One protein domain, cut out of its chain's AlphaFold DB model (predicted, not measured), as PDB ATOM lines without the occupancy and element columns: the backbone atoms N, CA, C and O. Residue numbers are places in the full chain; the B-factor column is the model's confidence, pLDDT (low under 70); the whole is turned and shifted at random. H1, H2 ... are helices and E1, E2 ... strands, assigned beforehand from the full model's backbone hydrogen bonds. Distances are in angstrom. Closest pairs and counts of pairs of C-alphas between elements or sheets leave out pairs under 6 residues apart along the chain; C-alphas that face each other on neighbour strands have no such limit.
ATOM      1  N   ARG A  42      31.110  44.058  33.902       92.19
ATOM      2  CA  ARG A  42      30.411  43.070  34.719       92.19
ATOM      3  C   ARG A  42      28.999  43.561  35.009       92.19
ATOM      4  O   ARG A  42      28.803  44.718  35.365       92.19
ATOM      5  N   VAL A  43      28.021  42.665  34.935       94.06
ATOM      6  CA  VAL A  43      26.667  42.939  35.428       94.06
ATOM      7  C   VAL A  43      26.675  42.845  36.949       94.06
ATOM      8  O   VAL A  43      26.753  41.747  37.493       94.06
ATOM      9  N   VAL A  44      26.620  43.985  37.633       93.62
ATOM     10  CA  VAL A  44      26.641  44.048  39.109       93.62
ATOM     11  C   VAL A  44      25.245  43.995  39.717       93.62
ATOM     12  O   VAL A  44      25.082  43.618  40.872       93.62
ATOM     13  N   HIS A  45      24.224  44.312  38.923       95.31
ATOM     14  CA  HIS A  45      22.830  44.169  39.310       95.31
ATOM     15  C   HIS A  45      21.986  43.801  38.093       95.31
ATOM     16  O   HIS A  45      22.036  44.504  37.083       95.31
ATOM     17  N   LYS A  46      21.187  42.736  38.199       96.31
ATOM     18  CA  LYS A  46      20.139  42.400  37.231       96.31
ATOM     19  C   LYS A  46      18.789  42.410  37.947       96.31
ATOM     20  O   LYS A  46      18.545  41.575  38.813       96.31
ATOM     21  N   GLY A  47      17.931  43.361  37.595       96.12
ATOM     22  CA  GLY A  47      16.566  43.431  38.104       96.12
ATOM     23  C   GLY A  47      15.680  42.310  37.545       96.12
ATOM     24  O   GLY A  47      16.081  41.601  36.617       96.12
ATOM     25  N   PRO A  48      14.465  42.142  38.091       96.50
ATOM     26  CA  PRO A  48      13.506  41.182  37.560       96.50
ATOM     27  C   PRO A  48      13.047  41.579  36.150       96.50
ATOM     28  O   PRO A  48      13.000  42.763  35.807       96.50
ATOM     29  N   LEU A  49      12.660  40.582  35.353       97.38
ATOM     30  CA  LEU A  49      11.906  40.805  34.122       97.38
ATOM     31  C   LEU A  49      10.458  41.147  34.492       97.38
ATOM     32  O   LEU A  49       9.776  40.345  35.128       97.38
ATOM     33  N   VAL A  50       9.991  42.325  34.095       97.56
ATOM     34  CA  VAL A  50       8.619  42.786  34.335       97.56
ATOM     35  C   VAL A  50       7.833  42.688  33.033       97.56
ATOM     36  O   VAL A  50       8.268  43.232  32.023       97.56
ATOM     37  N   SER A  51       6.679  42.015  33.044       95.94
ATOM     38  CA  SER A  51       5.728  42.043  31.924       95.94
ATOM     39  C   SER A  51       4.737  43.197  32.100       95.94
ATOM     40  O   SER A  51       4.207  43.402  33.189       95.94
ATOM     41  N   MET A  52       4.500  43.950  31.027       92.31
ATOM     42  CA  MET A  52       3.547  45.065  30.954       92.31
ATOM     43  C   MET A  52       2.371  44.778  30.000       92.31
ATOM     44  O   MET A  52       1.603  45.681  29.682       92.31
ATOM     45  N   GLY A  53       2.239  43.539  29.523       88.81
ATOM     46  CA  GLY A  53       1.276  43.129  28.502       88.81
ATOM     47  C   GLY A  53       1.856  42.038  27.602       88.81
ATOM     48  O   GLY A  53       2.985  41.590  27.813       88.81
ATOM     49  N   GLU A  54       1.093  41.621  26.592       85.44
ATOM     50  CA  GLU A  54       1.537  40.626  25.607       85.44
ATOM     51  C   GLU A  54       2.800  41.130  24.890       85.44
ATOM     52  O   GLU A  54       2.831  42.267  24.422       85.44
ATOM     53  N   ASP A  55       3.871  40.332  24.927       81.38
ATOM     54  CA  ASP A  55       5.214  40.623  24.392       81.38
ATOM     55  C   ASP A  55       5.880  41.938  24.846       81.38
ATOM     56  O   ASP A  55       6.929  42.345  24.334       81.38
ATOM     57  N   ASN A  56       5.326  42.585  25.872       93.62
ATOM     58  CA  ASN A  56       5.849  43.819  26.435       93.62
ATOM     59  C   ASN A  56       6.594  43.514  27.727       93.62
ATOM     60  O   ASN A  56       5.989  43.264  28.770       93.62
ATOM     61  N   TYR A  57       7.922  43.559  27.659       96.75
ATOM     62  CA  TYR A  57       8.793  43.300  28.798       96.75
ATOM     63  C   TYR A  57       9.703  44.487  29.088       96.75
ATOM     64  O   TYR A  57      10.103  45.204  28.173       96.75
ATOM     65  N   VAL A  58      10.064  44.666  30.357       97.94
ATOM     66  CA  VAL A  58      11.052  45.649  30.808       97.94
ATOM     67  C   VAL A  58      12.004  44.992  31.796       97.94
ATOM     68  O   VAL A  58      11.578  44.254  32.685       97.94
ATOM     69  N   LEU A  59      13.299  45.273  31.663       97.75
ATOM     70  CA  LEU A  59      14.318  44.845  32.617       97.75
ATOM     71  C   LEU A  59      15.340  45.959  32.831       97.75
ATOM     72  O   LEU A  59      15.861  46.534  31.876       97.75
ATOM     73  N   LYS A  60      15.664  46.233  34.096       97.75
ATOM     74  CA  LYS A  60      16.775  47.110  34.474       97.75
ATOM     75  C   LYS A  60      18.004  46.274  34.809       97.75
ATOM     76  O   LYS A  60      17.918  45.323  35.579       97.75
ATOM     77  N   THR A  61      19.161  46.665  34.294       97.44
ATOM     78  CA  THR A  61      20.456  46.067  34.638       97.44
ATOM     79  C   THR A  61      21.492  47.164  34.860       97.44
ATOM     80  O   THR A  61      21.377  48.258  34.310       97.44
ATOM     81  N   VAL A  62      22.508  46.883  35.672       95.19
ATOM     82  CA  VAL A  62      23.648  47.777  35.900       95.19
ATOM     83  C   VAL A  62      24.914  47.071  35.454       95.19
ATOM     84  O   VAL A  62      25.203  45.962  35.913       95.19
ATOM     85  N   ILE A  63      25.653  47.716  34.558       93.69
ATOM     86  CA  ILE A  63      26.960  47.252  34.098       93.69
ATOM     87  C   ILE A  63      28.025  48.141  34.729       93.69
ATOM     88  O   ILE A  63      27.930  49.362  34.642       93.69
ATOM     89  N   GLN A  64      29.028  47.526  35.344       91.69
ATOM     90  CA  GLN A  64      30.218  48.183  35.869       91.69
ATOM     91  C   GLN A  64      31.436  47.763  35.053       91.69
ATOM     92  O   GLN A  64      31.665  46.574  34.827       91.69
ATOM     93  N   GLU A  65      32.209  48.730  34.585       89.31
ATOM     94  CA  GLU A  65      33.425  48.486  33.820       89.31
ATOM     95  C   GLU A  65      34.456  47.724  34.674       89.31
ATOM     96  O   GLU A  65      34.698  48.073  35.826       89.31
ATOM     97  N   VAL A  66      35.042  46.653  34.125       74.88
ATOM     98  CA  VAL A  66      36.109  45.892  34.797       74.88
ATOM     99  C   VAL A  66      37.432  46.346  34.194       74.88
ATOM    100  O   VAL A  66      37.693  46.067  33.024       74.88
ATOM    101  N   ASP A  67      38.199  47.092  34.988       64.38
ATOM    102  CA  ASP A  67      39.589  47.509  34.783       64.38
ATOM    103  C   ASP A  67      39.963  47.999  33.381       64.38
ATOM    104  O   ASP A  67      40.306  47.223  32.489       64.38
ATOM    105  N   SER A  68      40.018  49.319  33.187       51.28
ATOM    106  CA  SER A  68      40.824  49.930  32.122       51.28
ATOM    107  C   SER A  68      41.240  51.351  32.502       51.28
ATOM    108  O   SER A  68      40.655  52.311  32.031       51.28
ATOM    109  N   GLN A  69      42.288  51.429  33.326       53.22
ATOM    110  CA  GLN A  69      43.205  52.562  33.487       53.22
ATOM    111  C   GLN A  69      42.621  53.903  33.977       53.22
ATOM    112  O   GLN A  69      41.738  54.500  33.378       53.22
ATOM    113  N   GLN A  70      43.316  54.444  34.982       49.47
ATOM    114  CA  GLN A  70      43.178  55.768  35.599       49.47
ATOM    115  C   GLN A  70      42.224  55.820  36.793       49.47
ATOM    116  O   GLN A  70      41.175  55.190  36.811       49.47
ATOM    117  N   ASN A  71      42.659  56.586  37.794       53.38
ATOM    118  CA  ASN A  71      42.061  56.896  39.094       53.38
ATOM    119  C   ASN A  71      40.655  57.540  39.016       53.38
ATOM    120  O   ASN A  71      40.399  58.557  39.656       53.38
ATOM    121  N   MET A  72      39.750  57.002  38.206       56.50
ATOM    122  CA  MET A  72      38.351  57.403  38.147       56.50
ATOM    123  C   MET A  72      37.610  56.682  39.273       56.50
ATOM    124  O   MET A  72      37.795  55.480  39.476       56.50
ATOM    125  N   SER A  73      36.803  57.410  40.044       59.72
ATOM    126  CA  SER A  73      36.027  56.803  41.126       59.72
ATOM    127  C   SER A  73      35.078  55.732  40.571       59.72
ATOM    128  O   SER A  73      34.502  55.898  39.491       59.72
ATOM    129  N   LEU A  74      34.894  54.633  41.318       61.22
ATOM    130  CA  LEU A  74      33.986  53.541  40.931       61.22
ATOM    131  C   LEU A  74      32.571  54.046  40.609       61.22
ATOM    132  O   LEU A  74      31.913  53.485  39.731       61.22
ATOM    133  N   GLU A  75      32.142  55.124  41.264       60.84
ATOM    134  CA  GLU A  75      30.851  55.788  41.062       60.84
ATOM    135  C   GLU A  75      30.609  56.199  39.596       60.84
ATOM    136  O   GLU A  75      29.486  56.099  39.107       60.84
ATOM    137  N   HIS A  76      31.655  56.580  38.849       71.25
ATOM    138  CA  HIS A  76      31.540  56.980  37.438       71.25
ATOM    139  C   HIS A  76      31.790  55.839  36.440       71.25
ATOM    140  O   HIS A  76      31.664  56.033  35.233       71.25
ATOM    141  N   SER A  77      32.123  54.641  36.926       86.94
ATOM    142  CA  SER A  77      32.458  53.472  36.096       86.94
ATOM    143  C   SER A  77      31.273  52.533  35.838       86.94
ATOM    144  O   SER A  77      31.462  51.408  35.372       86.94
ATOM    145  N   SER A  78      30.047  52.957  36.161       91.56
ATOM    146  CA  SER A  78      28.840  52.140  36.003       91.56
ATOM    147  C   SER A  78      27.736  52.855  35.228       91.56
ATOM    148  O   SER A  78      27.652  54.082  35.222       91.56
ATOM    149  N   ILE A  79      26.884  52.079  34.556       92.38
ATOM    150  CA  ILE A  79      25.746  52.589  33.788       92.38
ATOM    151  C   ILE A  79      24.486  51.773  34.067       92.38
ATOM    152  O   ILE A  79      24.510  50.540  34.108       92.38
ATOM    153  N   ASN A  80      23.367  52.480  34.233       94.88
ATOM    154  CA  ASN A  80      22.036  51.885  34.263       94.88
ATOM    155  C   ASN A  80      21.543  51.671  32.830       94.88
ATOM    156  O   ASN A  80      21.532  52.605  32.032       94.88
ATOM    157  N   ILE A  81      21.076  50.464  32.534       95.69
ATOM    158  CA  ILE A  81      20.513  50.101  31.236       95.69
ATOM    159  C   ILE A  81      19.085  49.614  31.459       95.69
ATOM    160  O   ILE A  81      18.840  48.767  32.321       95.69
ATOM    161  N   ILE A  82      18.151  50.157  30.678       97.25
ATOM    162  CA  ILE A  82      16.758  49.709  30.630       97.25
ATOM    163  C   ILE A  82      16.538  49.024  29.283       97.25
ATOM    164  O   ILE A  82      16.718  49.638  28.233       97.25
ATOM    165  N   LEU A  83      16.187  47.743  29.327       96.94
ATOM    166  CA  LEU A  83      15.898  46.916  28.163       96.94
ATOM    167  C   LEU A  83      14.388  46.754  28.018       96.94
ATOM    168  O   LEU A  83      13.683  46.652  29.022       96.94
ATOM    169  N   PHE A  84      13.917  46.679  26.773       96.38
ATOM    170  CA  PHE A  84      12.498  46.568  26.436       96.38
ATOM    171  C   PHE A  84      12.223  45.382  25.501       96.38
ATOM    172  O   PHE A  84      13.097  44.965  24.737       96.38
ATOM    173  N   GLY A  85      10.994  44.865  25.545       95.75
ATOM    174  CA  GLY A  85      10.477  43.839  24.638       95.75
ATOM    175  C   GLY A  85      11.284  42.539  24.663       95.75
ATOM    176  O   GLY A  85      11.797  42.122  25.703       95.75
ATOM    177  N   VAL A  86      11.429  41.910  23.494       95.00
ATOM    178  CA  VAL A  86      12.157  40.638  23.330       95.00
ATOM    179  C   VAL A  86      13.602  40.734  23.830       95.00
ATOM    180  O   VAL A  86      14.086  39.800  24.457       95.00
ATOM    181  N   LEU A  87      14.265  41.889  23.679       95.50
ATOM    182  CA  LEU A  87      15.629  42.076  24.184       95.50
ATOM    183  C   LEU A  87      15.704  41.954  25.714       95.50
ATOM    184  O   LEU A  87      16.657  41.380  26.234       95.50
ATOM    185  N   ALA A  88      14.707  42.468  26.441       96.69
ATOM    186  CA  ALA A  88      14.645  42.311  27.893       96.69
ATOM    187  C   ALA A  88      14.475  40.838  28.291       96.69
ATOM    188  O   ALA A  88      15.128  40.372  29.228       96.69
ATOM    189  N   LYS A  89      13.629  40.107  27.555       96.06
ATOM    190  CA  LYS A  89      13.380  38.678  27.769       96.06
ATOM    191  C   LYS A  89      14.635  37.843  27.497       96.06
ATOM    192  O   LYS A  89      15.104  37.155  28.403       96.06
ATOM    193  N   ASP A  90      15.233  37.984  26.316       96.56
ATOM    194  CA  ASP A  90      16.434  37.248  25.910       96.56
ATOM    195  C   ASP A  90      17.612  37.522  26.856       96.56
ATOM    196  O   ASP A  90      18.343  36.607  27.247       96.56
ATOM    197  N   TYR A  91      17.779  38.779  27.283       96.31
ATOM    198  CA  TYR A  91      18.804  39.158  28.252       96.31
ATOM    199  C   TYR A  91      18.561  38.520  29.624       96.31
ATOM    200  O   TYR A  91      19.504  38.048  30.260       96.31
ATOM    201  N   SER A  92      17.308  38.480  30.090       96.31
ATOM    202  CA  SER A  92      16.957  37.852  31.367       96.31
ATOM    203  C   SER A  92      17.350  36.374  31.408       96.31
ATOM    204  O   SER A  92      17.840  35.912  32.441       96.31
ATOM    205  N   GLU A  93      17.167  35.662  30.294       96.00
ATOM    206  CA  GLU A  93      17.470  34.234  30.142       96.00
ATOM    207  C   GLU A  93      18.971  33.970  29.930       96.00
ATOM    208  O   GLU A  93      19.508  32.994  30.451       96.00
ATOM    209  N   SER A  94      19.661  34.854  29.202       95.44
ATOM    210  CA  SER A  94      21.038  34.612  28.740       95.44
ATOM    211  C   SER A  94      22.120  35.217  29.635       95.44
ATOM    212  O   SER A  94      23.275  34.792  29.581       95.44
ATOM    213  N   VAL A  95      21.789  36.230  30.442       94.12
ATOM    214  CA  VAL A  95      22.774  36.983  31.228       94.12
ATOM    215  C   VAL A  95      22.607  36.721  32.718       94.12
ATOM    216  O   VAL A  95      21.546  36.933  33.313       94.12
ATOM    217  N   SER A  96      23.700  36.288  33.342       92.75
ATOM    218  CA  SER A  96      23.795  36.106  34.789       92.75
ATOM    219  C   SER A  96      24.369  37.352  35.456       92.75
ATOM    220  O   SER A  96      25.243  38.021  34.902       92.75
ATOM    221  N   GLN A  97      23.898  37.653  36.666       91.62
ATOM    222  CA  GLN A  97      24.559  38.642  37.510       91.62
ATOM    223  C   GLN A  97      25.934  38.100  37.914       91.62
ATOM    224  O   GLN A  97      26.060  36.933  38.287       91.62
ATOM    225  N   GLY A  98      26.969  38.933  37.815       80.75
ATOM    226  CA  GLY A  98      28.308  38.557  38.247       80.75
ATOM    227  C   GLY A  98      28.336  38.326  39.756       80.75
ATOM    228  O   GLY A  98      27.782  39.119  40.515       80.75
ATOM    229  N   VAL A  99      28.995  37.253  40.195       69.06
ATOM    230  CA  VAL A  99      29.238  37.005  41.620       69.06
ATOM    231  C   VAL A  99      30.232  38.062  42.113       69.06
ATOM    232  O   VAL A  99      31.270  38.284  41.477       69.06
ATOM    233  N   GLY A 100      29.878  38.772  43.185       56.12
ATOM    234  CA  GLY A 100      30.827  39.618  43.907       56.12
ATOM    235  C   GLY A 100      31.895  38.720  44.525       56.12
ATOM    236  O   GLY A 100      31.543  37.716  45.139       56.12
ATOM    237  N   LEU A 101      33.168  39.030  44.284       41.59
ATOM    238  CA  LEU A 101      34.256  38.470  45.086       41.59
ATOM    239  C   LEU A 101      34.280  39.177  46.440       41.59
ATOM    240  O   LEU A 101      34.051  40.408  46.433       41.59
TER     241      LEU A 101
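This is residues 42 to 101 of the 101 residues of an uncharacterized protein of Oncorhynchus mykiss (UniProt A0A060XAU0). Picture a narrow, twisted ribbon built on the long hairpin of E3 and E4; E1 and E2 follow one another along the other edge of E3, and the single helix H1 packs on one face of the ribbon. The unnamed loop of residues 65 to 77 joins E3 to E4 at one end of the long axis, and the turn between E2 and E3 is at the other. The printed part has 60 residues, with four named strands, E1 to E4, followed along the chain by one named helix, H1; the strands make a branched sheet in which E3 has E1, E2 and E4 as antiparallel neighbours, and the class is mixed, helices and strands. The whole is loose, with a radius of gyration of the C-alphas of 13.5 A, and a rod spanning 46 by 20 by 14 A.

Start at E1, residues 42 to 46, which is antiparallel to E3, residues 56 to 64, at 140 degrees; look for N 42 and O 64, 2.7 A apart, within hydrogen-bond range. Next comes E2, residues 50 to 53, which forms a hairpin with E3 at 156 degrees, with N 58 and O 50 at 2.8 A. E1, beside residues 61 to 64 of E3, and E2, beside residues 56 to 58, lie on one side of E3. On the other side is E4, residues 78 to 84, the second hairpin partner of E3, at 166 degrees, with N 81 and O 61 at 2.8 A. E2, E3 and E4 form a meander, each strand the antiparallel neighbour of the one before; E2 and E4 are apart. The sheet is twisted, its C-alphas up to 4.5 A off the best plane. H1, residues 85 to 94, is on the sheet at a height of 7.9 A, over E3 and only just over E4, where 3 of its C-alphas fall. It runs slantwise to the strands, at 43 degrees to E3 on the local plane. The closest C-alphas of E3 and H1, those of Tyr 57 and Gly 85, are 4.5 A apart. In H1 every O i to N i+4 pair is within hydrogen-bond range.

Find C-alpha 42 at (30.411, 43.070, 34.719), where E1 begins its 10.6 A. E2 covers 9.4 A. From C-alpha 56 at (5.849, 43.819, 26.435), E3 runs 26.5 A, and E4 then runs 19.7 A. H1 measures 14.6 A and ends at C-alpha 94, at (21.038, 34.612, 28.740).

The two C-alphas farthest apart, those of Glu 54 and Asn 71, are 45.7 A apart. The printed part has no cut and ends at the chain's last residue, Leu 101. The link from E3 to E4, 13 residues, is long; the other links between named elements are tight. The mean pLDDT of the printed part is 85.8, and you will find values under 70 at residues 67 to 75 and 99 to 101.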